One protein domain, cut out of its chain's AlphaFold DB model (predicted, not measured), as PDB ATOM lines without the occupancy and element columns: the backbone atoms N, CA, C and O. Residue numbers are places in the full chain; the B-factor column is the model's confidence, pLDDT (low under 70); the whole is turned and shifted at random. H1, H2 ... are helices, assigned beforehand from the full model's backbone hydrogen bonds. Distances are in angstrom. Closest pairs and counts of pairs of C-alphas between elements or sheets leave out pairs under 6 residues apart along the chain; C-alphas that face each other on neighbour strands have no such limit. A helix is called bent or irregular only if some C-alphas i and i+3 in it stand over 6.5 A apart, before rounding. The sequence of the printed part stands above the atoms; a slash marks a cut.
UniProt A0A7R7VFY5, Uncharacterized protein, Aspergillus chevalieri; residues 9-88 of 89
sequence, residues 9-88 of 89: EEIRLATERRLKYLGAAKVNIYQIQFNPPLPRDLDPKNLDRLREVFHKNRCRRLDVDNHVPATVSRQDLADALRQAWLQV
ATOM      1  N   GLU A   9     -31.849  26.117 -27.675       71.81
ATOM      2  CA  GLU A   9     -31.653  27.259 -28.572       71.81
ATOM      3  C   GLU A   9     -32.399  27.085 -29.900       71.81
ATOM      4  O   GLU A   9     -33.074  28.018 -30.347       71.81
ATOM      5  N   GLU A  10     -32.357  25.887 -30.493       75.38
ATOM      6  CA  GLU A  10     -33.108  25.563 -31.713       75.38
ATOM      7  C   GLU A  10     -34.620  25.678 -31.486       75.38
ATOM      8  O   GLU A  10     -35.332  26.256 -32.313       75.38
ATOM      9  N   ILE A  11     -35.120  25.201 -30.339       80.56
ATOM     10  CA  ILE A  11     -36.540  25.308 -29.972       80.56
ATOM     11  C   ILE A  11     -36.946  26.777 -29.803       80.56
ATOM     12  O   ILE A  11     -37.990  27.196 -30.319       80.56
ATOM     13  N   ARG A  12     -36.123  27.583 -29.119       80.75
ATOM     14  CA  ARG A  12     -36.379  29.017 -28.923       80.75
ATOM     15  C   ARG A  12     -36.440  29.756 -30.258       80.75
ATOM     16  O   ARG A  12     -37.391  30.500 -30.501       80.75
ATOM     17  N   LEU A  13     -35.469  29.516 -31.138       74.56
ATOM     18  CA  LEU A  13     -35.389  30.167 -32.445       74.56
ATOM     19  C   LEU A  13     -36.547  29.748 -33.364       74.56
ATOM     20  O   LEU A  13     -37.139  30.592 -34.038       74.56
ATOM     21  N   ALA A  14     -36.916  28.463 -33.371       78.75
ATOM     22  CA  ALA A  14     -38.067  27.966 -34.125       78.75
ATOM     23  C   ALA A  14     -39.387  28.579 -33.626       78.75
ATOM     24  O   ALA A  14     -40.246  28.949 -34.431       78.75
ATOM     25  N   THR A  15     -39.527  28.743 -32.309       80.81
ATOM     26  CA  THR A  15     -40.693  29.385 -31.689       80.81
ATOM     27  C   THR A  15     -40.772  30.866 -32.055       80.81
ATOM     28  O   THR A  15     -41.826  31.331 -32.492       80.81
ATOM     29  N   GLU A  16     -39.662  31.606 -31.966       79.75
ATOM     30  CA  GLU A  16     -39.616  33.003 -32.410       79.75
ATOM     31  C   GLU A  16     -39.944  33.147 -33.892       79.75
ATOM     32  O   GLU A  16     -40.726  34.022 -34.253       79.75
ATOM     33  N   ARG A  17     -39.404  32.276 -34.751       76.88
ATOM     34  CA  ARG A  17     -39.728  32.271 -36.182       76.88
ATOM     35  C   ARG A  17     -41.213  32.063 -36.407       76.88
ATOM     36  O   ARG A  17     -41.820  32.848 -37.122       76.88
ATOM     37  N   ARG A  18     -41.820  31.061 -35.768       78.38
ATOM     38  CA  ARG A  18     -43.260  30.805 -35.902       78.38
ATOM     39  C   ARG A  18     -44.107  32.022 -35.514       78.38
ATOM     40  O   ARG A  18     -45.141  32.245 -36.132       78.38
ATOM     41  N   LEU A  19     -43.687  32.781 -34.501       81.25
ATOM     42  CA  LEU A  19     -44.437  33.936 -33.997       81.25
ATOM     43  C   LEU A  19     -44.160  35.237 -34.765       81.25
ATOM     44  O   LEU A  19     -45.050  36.075 -34.869       81.25
ATOM     45  N   LYS A  20     -42.934  35.434 -35.265       78.94
ATOM     46  CA  LYS A  20     -42.457  36.721 -35.804       78.94
ATOM     47  C   LYS A  20     -42.214  36.713 -37.314       78.94
ATOM     48  O   LYS A  20     -41.946  37.769 -37.881       78.94
ATOM     49  N   TYR A  21     -42.250  35.557 -37.976       76.81
ATOM     50  CA  TYR A  21     -42.016  35.470 -39.415       76.81
ATOM     51  C   TYR A  21     -43.180  36.091 -40.192       76.81
ATOM     52  O   TYR A  21     -44.292  35.570 -40.183       76.81
ATOM     53  N   LEU A  22     -42.905  37.194 -40.887       72.44
ATOM     54  CA  LEU A  22     -43.883  37.913 -41.712       72.44
ATOM     55  C   LEU A  22     -43.747  37.606 -43.212       72.44
ATOM     56  O   LEU A  22     -44.596  38.011 -43.998       72.44
ATOM     57  N   GLY A  23     -42.686  36.904 -43.620       72.38
ATOM     58  CA  GLY A  23     -42.396  36.594 -45.019       72.38
ATOM     59  C   GLY A  23     -40.899  36.583 -45.330       72.38
ATOM     60  O   GLY A  23     -40.059  36.726 -44.442       72.38
ATOM     61  N   ALA A  24     -40.575  36.422 -46.613       73.50
ATOM     62  CA  ALA A  24     -39.215  36.498 -47.130       73.50
ATOM     63  C   ALA A  24     -39.079  37.699 -48.075       73.50
ATOM     64  O   ALA A  24     -39.925  37.903 -48.944       73.50
ATOM     65  N   ALA A  25     -37.993  38.458 -47.934       73.69
ATOM     66  CA  ALA A  25     -37.638  39.549 -48.835       73.69
ATOM     67  C   ALA A  25     -36.332  39.218 -49.568       73.69
ATOM     68  O   ALA A  25     -35.416  38.625 -48.993       73.69
ATOM     69  N   LYS A  26     -36.240  39.605 -50.844       77.06
ATOM     70  CA  LYS A  26     -34.982  39.571 -51.598       77.06
ATOM     71  C   LYS A  26     -34.340  40.947 -51.513       77.06
ATOM     72  O   LYS A  26     -34.978  41.939 -51.843       77.06
ATOM     73  N   VAL A  27     -33.077  40.987 -51.114       74.69
ATOM     74  CA  VAL A  27     -32.269  42.209 -51.095       74.69
ATOM     75  C   VAL A  27     -31.085  42.046 -52.032       74.69
ATOM     76  O   VAL A  27     -30.561  40.939 -52.195       74.69
ATOM     77  N   ASN A  28     -30.668  43.136 -52.671       80.88
ATOM     78  CA  ASN A  28     -29.436  43.121 -53.442       80.88
ATOM     79  C   ASN A  28     -28.251  43.069 -52.467       80.88
ATOM     80  O   ASN A  28     -28.177  43.863 -51.533       80.88
ATOM     81  N   ILE A  29     -27.309  42.150 -52.689       81.50
ATOM     82  CA  ILE A  29     -26.142  41.978 -51.816       81.50
ATOM     83  C   ILE A  29     -25.298  43.254 -51.703       81.50
ATOM     84  O   ILE A  29     -24.746  43.521 -50.642       81.50
ATOM     85  N   TYR A  30     -25.258  44.086 -52.749       85.25
ATOM     86  CA  TYR A  30     -24.533  45.362 -52.736       85.25
ATOM     87  C   TYR A  30     -25.192  46.439 -51.859       85.25
ATOM     88  O   TYR A  30     -24.578  47.466 -51.588       85.25
ATOM     89  N   GLN A  31     -26.435  46.223 -51.418       81.94
ATOM     90  CA  GLN A  31     -27.129  47.101 -50.472       81.94
ATOM     91  C   GLN A  31     -26.869  46.701 -49.011       81.94
ATOM     92  O   GLN A  31     -27.268  47.427 -48.105       81.94
ATOM     93  N   ILE A  32     -26.205  45.563 -48.765       82.62
ATOM     94  CA  ILE A  32     -25.853  45.107 -47.419       82.62
ATOM     95  C   ILE A  32     -24.524  45.746 -47.021       82.62
ATOM     96  O   ILE A  32     -23.513  45.586 -47.705       82.62
ATOM     97  N   GLN A  33     -24.523  46.448 -45.892       81.75
ATOM     98  CA  GLN A  33     -23.339  47.097 -45.338       81.75
ATOM     99  C   GLN A  33     -23.089  46.603 -43.916       81.75
ATOM    100  O   GLN A  33     -24.027  46.318 -43.169       81.75
ATOM    101  N   PHE A  34     -21.817  46.505 -43.533       82.25
ATOM    102  CA  PHE A  34     -21.458  46.248 -42.143       82.25
ATOM    103  C   PHE A  34     -21.794  47.481 -41.301       82.25
ATOM    104  O   PHE A  34     -21.464  48.601 -41.686       82.25
ATOM    105  N   ASN A  35     -22.443  47.265 -40.157       75.81
ATOM    106  CA  ASN A  35     -22.682  48.300 -39.160       75.81
ATOM    107  C   ASN A  35     -22.169  47.818 -37.789       75.81
ATOM    108  O   ASN A  35     -22.761  46.893 -37.227       75.81
ATOM    109  N   PRO A  36     -21.083  48.401 -37.252       80.06
ATOM    110  CA  PRO A  36     -20.291  49.485 -37.841       80.06
ATOM    111  C   PRO A  36     -19.562  49.048 -39.129       80.06
ATOM    112  O   PRO A  36     -19.396  47.843 -39.348       80.06
ATOM    113  N   PRO A  37     -19.117  49.997 -39.978       80.62
ATOM    114  CA  PRO A  37     -18.269  49.690 -41.127       80.62
ATOM    115  C   PRO A  37     -17.075  48.825 -40.713       80.62
ATOM    116  O   PRO A  37     -16.570  48.964 -39.596       80.62
ATOM    117  N   LEU A  38     -16.639  47.926 -41.603       77.94
ATOM    118  CA  LEU A  38     -15.528  47.004 -41.347       77.94
ATOM    119  C   LEU A  38     -14.333  47.768 -40.746       77.94
ATOM    120  O   LEU A  38     -13.763  48.620 -41.424       77.94
ATOM    121  N   PRO A  39     -13.933  47.469 -39.496       67.38
ATOM    122  CA  PRO A  39     -12.922  48.258 -38.793       67.38
ATOM    123  C   PRO A  39     -11.496  47.955 -39.268       67.38
ATOM    124  O   PRO A  39     -10.542  48.539 -38.762       67.38
ATOM    125  N   ARG A  40     -11.331  46.993 -40.183       71.94
ATOM    126  CA  ARG A  40     -10.038  46.496 -40.645       71.94
ATOM    127  C   ARG A  40     -10.113  46.022 -42.085       71.94
ATOM    128  O   ARG A  40     -11.144  45.491 -42.510       71.94
ATOM    129  N   ASP A  41      -8.983  46.128 -42.769       79.50
ATOM    130  CA  ASP A  41      -8.777  45.481 -44.055       79.50
ATOM    131  C   ASP A  41      -8.944  43.965 -43.928       79.50
ATOM    132  O   ASP A  41      -8.641  43.344 -42.900       79.50
ATOM    133  N   LEU A  42      -9.469  43.361 -44.988       83.38
ATOM    134  CA  LEU A  42      -9.642  41.919 -45.056       83.38
ATOM    135  C   LEU A  42      -8.282  41.265 -45.309       83.38
ATOM    136  O   LEU A  42      -7.626  41.565 -46.302       83.38
ATOM    137  N   ASP A  43      -7.881  40.340 -44.437       88.00
ATOM    138  CA  ASP A  43      -6.664  39.547 -44.624       88.00
ATOM    139  C   ASP A  43      -6.844  38.576 -45.812       88.00
ATOM    140  O   ASP A  43      -7.668  37.653 -45.718       88.00
ATOM    141  N   PRO A  44      -6.069  38.729 -46.906       91.06
ATOM    142  CA  PRO A  44      -6.200  37.900 -48.102       91.06
ATOM    143  C   PRO A  44      -6.068  36.403 -47.815       91.06
ATOM    144  O   PRO A  44      -6.831  35.602 -48.348       91.06
ATOM    145  N   LYS A  45      -5.179  36.012 -46.893       93.31
ATOM    146  CA  LYS A  45      -4.960  34.601 -46.551       93.31
ATOM    147  C   LYS A  45      -6.190  33.988 -45.885       93.31
ATOM    148  O   LYS A  45      -6.527  32.825 -46.118       93.31
ATOM    149  N   ASN A  46      -6.879  34.769 -45.058       88.62
ATOM    150  CA  ASN A  46      -8.136  34.347 -44.450       88.62
ATOM    151  C   ASN A  46      -9.267  34.266 -45.479       88.62
ATOM    152  O   ASN A  46     -10.066  33.328 -45.412       88.62
ATOM    153  N   LEU A  47      -9.316  35.192 -46.439       90.38
ATOM    154  CA  LEU A  47     -10.284  35.143 -47.537       90.38
ATOM    155  C   LEU A  47     -10.090  33.900 -48.409       90.38
ATOM    156  O   LEU A  47     -11.064  33.197 -48.676       90.38
ATOM    157  N   ASP A  48      -8.855  33.588 -48.796       93.81
ATOM    158  CA  ASP A  48      -8.548  32.412 -49.614       93.81
ATOM    159  C   ASP A  48      -8.915  31.115 -48.892       93.81
ATOM    160  O   ASP A  48      -9.596  30.250 -49.449       93.81
ATOM    161  N   ARG A  49      -8.576  31.020 -47.601       94.06
ATOM    162  CA  ARG A  49      -8.975  29.885 -46.763       94.06
ATOM    163  C   ARG A  49     -10.495  29.730 -46.700       94.06
ATOM    164  O   ARG A  49     -11.001  28.618 -46.836       94.06
ATOM    165  N   LEU A  50     -11.234  30.822 -46.493       88.12
ATOM    166  CA  LEU A  50     -12.699  30.787 -46.468       88.12
ATOM    167  C   LEU A  50     -13.268  30.362 -47.826       88.12
ATOM    168  O   LEU A  50     -14.149  29.503 -47.869       88.12
ATOM    169  N   ARG A  51     -12.735  30.893 -48.933       89.62
ATOM    170  CA  ARG A  51     -13.128  30.490 -50.292       89.62
ATOM    171  C   ARG A  51     -12.963  28.990 -50.494       89.62
ATOM    172  O   ARG A  51     -13.886  28.351 -50.995       89.62
ATOM    173  N   GLU A  52     -11.838  28.415 -50.076       92.62
ATOM    174  CA  GLU A  52     -11.623  26.970 -50.164       92.62
ATOM    175  C   GLU A  52     -12.625  26.164 -49.336       92.62
ATOM    176  O   GLU A  52     -13.133  25.153 -49.819       92.62
ATOM    177  N   VAL A  53     -12.927  26.601 -48.109       87.06
ATOM    178  CA  VAL A  53     -13.911  25.938 -47.238       87.06
ATOM    179  C   VAL A  53     -15.277  25.894 -47.919       87.06
ATOM    180  O   VAL A  53     -15.869  24.820 -48.026       87.06
ATOM    181  N   PHE A  54     -15.753  27.024 -48.445       84.31
ATOM    182  CA  PHE A  54     -17.034  27.074 -49.154       84.31
ATOM    183  C   PHE A  54     -17.010  26.293 -50.468       84.31
ATOM    184  O   PHE A  54     -18.015  25.690 -50.845       84.31
ATOM    185  N   HIS A  55     -15.871  26.262 -51.162       86.19
ATOM    186  CA  HIS A  55     -15.730  25.469 -52.375       86.19
ATOM    187  C   HIS A  55     -15.817  23.968 -52.069       86.19
ATOM    188  O   HIS A  55     -16.592  23.265 -52.714       86.19
ATOM    189  N   LYS A  56     -15.085  23.482 -51.060       88.00
ATOM    190  CA  LYS A  56     -15.028  22.063 -50.669       88.00
ATOM    191  C   LYS A  56     -16.338  21.580 -50.043       88.00
ATOM    192  O   LYS A  56     -16.891  20.574 -50.478       88.00
ATOM    193  N   ASN A  57     -16.864  22.321 -49.070       81.12
ATOM    194  CA  ASN A  57     -18.025  21.896 -48.276       81.12
ATOM    195  C   ASN A  57     -19.370  22.263 -48.915       81.12
ATOM    196  O   ASN A  57     -20.419  21.827 -48.434       81.12
ATOM    197  N   ARG A  58     -19.333  23.043 -50.006       77.12
ATOM    198  CA  ARG A  58     -20.482  23.730 -50.609       77.12
ATOM    199  C   ARG A  58     -21.157  24.683 -49.617       77.12
ATOM    200  O   ARG A  58     -20.838  24.743 -48.434       77.12
ATOM    201  N   CYS A  59     -22.095  25.475 -50.123       71.69
ATOM    202  CA  CYS A  59     -22.895  26.361 -49.290       71.69
ATOM    203  C   CYS A  59     -24.245  25.699 -49.006       71.69
ATOM    204  O   CYS A  59     -25.046  25.498 -49.924       71.69
ATOM    205  N   ARG A  60     -24.520  25.369 -47.739       71.00
ATOM    206  CA  ARG A  60     -25.840  24.888 -47.314       71.00
ATOM    207  C   ARG A  60     -26.743  26.092 -47.059       71.00
ATOM    208  O   ARG A  60     -26.975  26.484 -45.924       71.00
ATOM    209  N   ARG A  61     -27.226  26.701 -48.146       63.50
ATOM    210  CA  ARG A  61     -28.005  27.957 -48.126       63.50
ATOM    211  C   ARG A  61     -29.318  27.887 -47.341       63.50
ATOM    212  O   ARG A  61     -29.862  28.934 -47.023       63.50
ATOM    213  N   LEU A  62     -29.845  26.685 -47.114       65.25
ATOM    214  CA  LEU A  62     -31.092  26.458 -46.375       65.25
ATOM    215  C   LEU A  62     -30.852  26.101 -44.903       65.25
ATOM    216  O   LEU A  62     -31.808  25.898 -44.162       65.25
ATOM    217  N   ASP A  63     -29.588  25.980 -44.503       72.25
ATOM    218  CA  ASP A  63     -29.215  25.659 -43.137       72.25
ATOM    219  C   ASP A  63     -29.299  26.927 -42.281       72.25
ATOM    220  O   ASP A  63     -28.668  27.942 -42.592       72.25
ATOM    221  N   VAL A  64     -30.111  26.865 -41.225       68.31
ATOM    222  CA  VAL A  64     -30.372  27.994 -40.327       68.31
ATOM    223  C   VAL A  64     -29.093  28.514 -39.686       68.31
ATOM    224  O   VAL A  64     -28.973  29.724 -39.499       68.31
ATOM    225  N   ASP A  65     -28.129  27.636 -39.438       72.31
ATOM    226  CA  ASP A  65     -26.861  27.998 -38.809       72.31
ATOM    227  C   ASP A  65     -25.992  28.874 -39.721       72.31
ATOM    228  O   ASP A  65     -25.117  29.602 -39.257       72.31
ATOM    229  N   ASN A  66     -26.271  28.868 -41.029       71.94
ATOM    230  CA  ASN A  66     -25.608  29.731 -42.005       71.94
ATOM    231  C   ASN A  66     -26.345  31.064 -42.228       71.94
ATOM    232  O   ASN A  66     -25.957  31.835 -43.112       71.94
ATOM    233  N   HIS A  67     -27.419  31.352 -41.482       74.75
ATOM    234  CA  HIS A  67     -28.142  32.618 -41.593       74.75
ATOM    235  C   HIS A  67     -27.446  33.708 -40.774       74.75
ATOM    236  O   HIS A  67     -27.311  33.608 -39.557       74.75
ATOM    237  N   VAL A  68     -27.070  34.799 -41.439       74.62
ATOM    238  CA  VAL A  68     -26.511  35.977 -40.770       74.62
ATOM    239  C   VAL A  68     -27.661  36.903 -40.356       74.62
ATOM    240  O   VAL A  68     -28.455  37.288 -41.221       74.62
ATOM    241  N   PRO A  69     -27.790  37.273 -39.067       76.25
ATOM    242  CA  PRO A  69     -28.778  38.257 -38.648       76.25
ATOM    243  C   PRO A  69     -28.438  39.624 -39.252       76.25
ATOM    244  O   PRO A  69     -27.286  40.050 -39.242       76.25
ATOM    245  N   ALA A  70     -29.452  40.321 -39.759       80.00
ATOM    246  CA  ALA A  70     -29.322  41.669 -40.295       80.00
ATOM    247  C   ALA A  70     -30.280  42.611 -39.562       80.00
ATOM    248  O   ALA A  70     -31.414  42.243 -39.250       80.00
ATOM    249  N   THR A  71     -29.825  43.832 -39.296       82.12
ATOM    250  CA  THR A  71     -30.674  44.898 -38.761       82.12
ATOM    251  C   THR A  71     -31.230  45.711 -39.920       82.12
ATOM    252  O   THR A  71     -30.483  46.149 -40.789       82.12
ATOM    253  N   VAL A  72     -32.541  45.925 -39.919       80.56
ATOM    254  CA  VAL A  72     -33.238  46.784 -40.880       80.56
ATOM    255  C   VAL A  72     -33.915  47.916 -40.118       80.56
ATOM    256  O   VAL A  72     -34.393  47.709 -38.998       80.56
ATOM    257  N   SER A  73     -33.941  49.121 -40.690       85.25
ATOM    258  CA  SER A  73     -34.676  50.218 -40.069       85.25
ATOM    259  C   SER A  73     -36.179  49.929 -40.106       85.25
ATOM    260  O   SER A  73     -36.691  49.236 -40.990       85.25
ATOM    261  N   ARG A  74     -36.922  50.476 -39.140       85.75
ATOM    262  CA  ARG A  74     -38.384  50.326 -39.114       85.75
ATOM    263  C   ARG A  74     -39.037  50.910 -40.372       85.75
ATOM    264  O   ARG A  74     -40.043  50.372 -40.826       85.75
ATOM    265  N   GLN A  75     -38.461  51.984 -40.915       86.44
ATOM    266  CA  GLN A  75     -38.950  52.637 -42.124       86.44
ATOM    267  C   GLN A  75     -38.751  51.739 -43.348       86.44
ATOM    268  O   GLN A  75     -39.724  51.443 -44.033       86.44
ATOM    269  N   ASP A  76     -37.539  51.216 -43.553       82.81
ATOM    270  CA  ASP A  76     -37.239  50.332 -44.688       82.81
ATOM    271  C   ASP A  76     -38.086  49.056 -44.647       82.81
ATOM    272  O   ASP A  76     -38.574  48.593 -45.677       82.81
ATOM    273  N   LEU A  77     -38.321  48.505 -43.448       83.38
ATOM    274  CA  LEU A  77     -39.211  47.356 -43.280       83.38
ATOM    275  C   LEU A  77     -40.655  47.700 -43.666       83.38
ATOM    276  O   LEU A  77     -41.299  46.928 -44.375       83.38
ATOM    277  N   ALA A  78     -41.173  48.846 -43.219       85.56
ATOM    278  CA  ALA A  78     -42.518  49.284 -43.578       85.56
ATOM    279  C   ALA A  78     -42.649  49.525 -45.089       85.56
ATOM    280  O   ALA A  78     -43.687  49.213 -45.672       85.56
ATOM    281  N   ASP A  79     -41.618  50.071 -45.727       83.44
ATOM    282  CA  ASP A  79     -41.598  50.364 -47.161       83.44
ATOM    283  C   ASP A  79     -41.542  49.072 -47.984       83.44
ATOM    284  O   ASP A  79     -42.338  48.898 -48.909       83.44
ATOM    285  N   ALA A  80     -40.688  48.125 -47.584       78.75
ATOM    286  CA  ALA A  80     -40.601  46.802 -48.194       78.75
ATOM    287  C   ALA A  80     -41.919  46.022 -48.068       78.75
ATOM    288  O   ALA A  80     -42.367  45.407 -49.037       78.75
ATOM    289  N   LEU A  81     -42.578  46.081 -46.902       78.88
ATOM    290  CA  LEU A  81     -43.895  45.473 -46.713       78.88
ATOM    291  C   LEU A  81     -44.938  46.119 -47.631       78.88
ATOM    292  O   LEU A  81     -45.644  45.399 -48.326       78.88
ATOM    293  N   ARG A  82     -45.006  47.454 -47.728       81.56
ATOM    294  CA  ARG A  82     -45.951  48.110 -48.653       81.56
ATOM    295  C   ARG A  82     -45.719  47.690 -50.106       81.56
ATOM    296  O   ARG A  82     -46.681  47.381 -50.799       81.56
ATOM    297  N   GLN A  83     -44.467  47.622 -50.555       75.88
ATOM    298  CA  GLN A  83     -44.139  47.187 -51.919       75.88
ATOM    299  C   GLN A  83     -44.528  45.729 -52.187       75.88
ATOM    300  O   GLN A  83     -45.094  45.437 -53.236       75.88
ATOM    301  N   ALA A  84     -44.267  44.823 -51.243       71.06
ATOM    302  CA  ALA A  84     -44.621  43.413 -51.391       71.06
ATOM    303  C   ALA A  84     -46.139  43.205 -51.509       71.06
ATOM    304  O   ALA A  84     -46.585  42.348 -52.264       71.06
ATOM    305  N   TRP A  85     -46.931  44.010 -50.798       66.50
ATOM    306  CA  TRP A  85     -48.392  43.931 -50.830       66.50
ATOM    307  C   TRP A  85     -48.989  44.553 -52.100       66.50
ATOM    308  O   TRP A  85     -50.045  44.120 -52.545       66.50
ATOM    309  N   LEU A  86     -48.298  45.513 -52.726       55.56
ATOM    310  CA  LEU A  86     -48.697  46.098 -54.013       55.56
ATOM    311  C   LEU A  86     -48.457  45.162 -55.211       55.56
ATOM    312  O   LEU A  86     -49.090  45.340 -56.245       55.56
ATOM    313  N   GLN A  87     -47.576  44.161 -55.090       51.88
ATOM    314  CA  GLN A  87     -47.306  43.181 -56.157       51.88
ATOM    315  C   GLN A  87     -48.315  42.016 -56.221       51.88
ATOM    316  O   GLN A  87     -48.147  41.115 -57.038       51.88
ATOM    317  N   VAL A  88     -49.341  42.009 -55.360       51.34
ATOM    318  CA  VAL A  88     -50.373  40.950 -55.287       51.34
ATOM    319  C   VAL A  88     -51.720  41.412 -55.888       51.34
ATOM    320  O   VAL A  88     -52.719  40.704 -55.801       51.34
TER     321      VAL A  88
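AT A GLANCE: This is residues 9 to 88 of the 89 residues of an uncharacterized protein of Aspergillus chevalieri (UniProt A0A7R7VFY5). Three separate helices are strung on two long links in a loose, open frame: H2 is held out at one end of the longest axis on a wide loop of chain, and H1 and H3 are at the other end, with no helix touching another. The two links, residues 21 to 43 and 58 to 73, pass across each other between H2 and the other two helices, and the ring they make with H2 has a hollow middle. The printed part has 80 residues with three named helices, H1, H2 and H3 in chain order, and no named strand. The class is all helix, though under half of the residues, 39 of 80, are in named elements. The whole is loose, with a radius of gyration of the C-alphas of 16.6 A, and spans 45 by 30 by 24 A.

IN THESE COORDINATES: Begin with the longest helix by residues, H2, residues 44 to 57. Find C-alpha 44 at (-6.200, 37.900, -48.102); from there the helix runs 19.9 A to C-alpha 57 at (-18.025, 21.896, -48.276). Go next to H3, residues 74 to 86, which measures 18.6 A from first to last C-alpha and ends with C-alpha 86 at (-48.697, 46.098, -54.013). Then turn back to the first printed residue, Glu 9, with its C-alpha at (-31.653, 27.259, -28.572), where H1 begins; it takes in residues 9 to 20 and is 16.1 A long.

HOW THE PARTS SIT: Look first around H2: residues 36 to 63, of which 44 to 57 belong to H2, stand free, with no C-alpha 8 or more residues away along the chain within 10 A. H2 is apart from H3, and it is apart from H1 as well. H1 and H3 are also apart. Residues 15 to 21, of which 15 to 20 belong to H1, stand free too. In the backbones of H1, H2 and H3, every O i to N i+4 pair is within hydrogen-bond range. No helix is bent or irregular.

THE WHOLE: The C-alphas of Lys 45 and Val 88 are the two farthest apart, at 46.7 A. The printed part runs from residue 9 to residue 88 without a cut. The link from H1 to H2 is long, with 23 residues, and the link from H2 to H3 is long, with 16. Without the stretches that stand free, the body of 45 residues spans 35 by 26 by 17 A. In the B-factor column you will find a mean pLDDT of 78.7 for the printed part; look for values under 70 at residue 39, residues 61 to 62, residue 64 and residues 85 to 88.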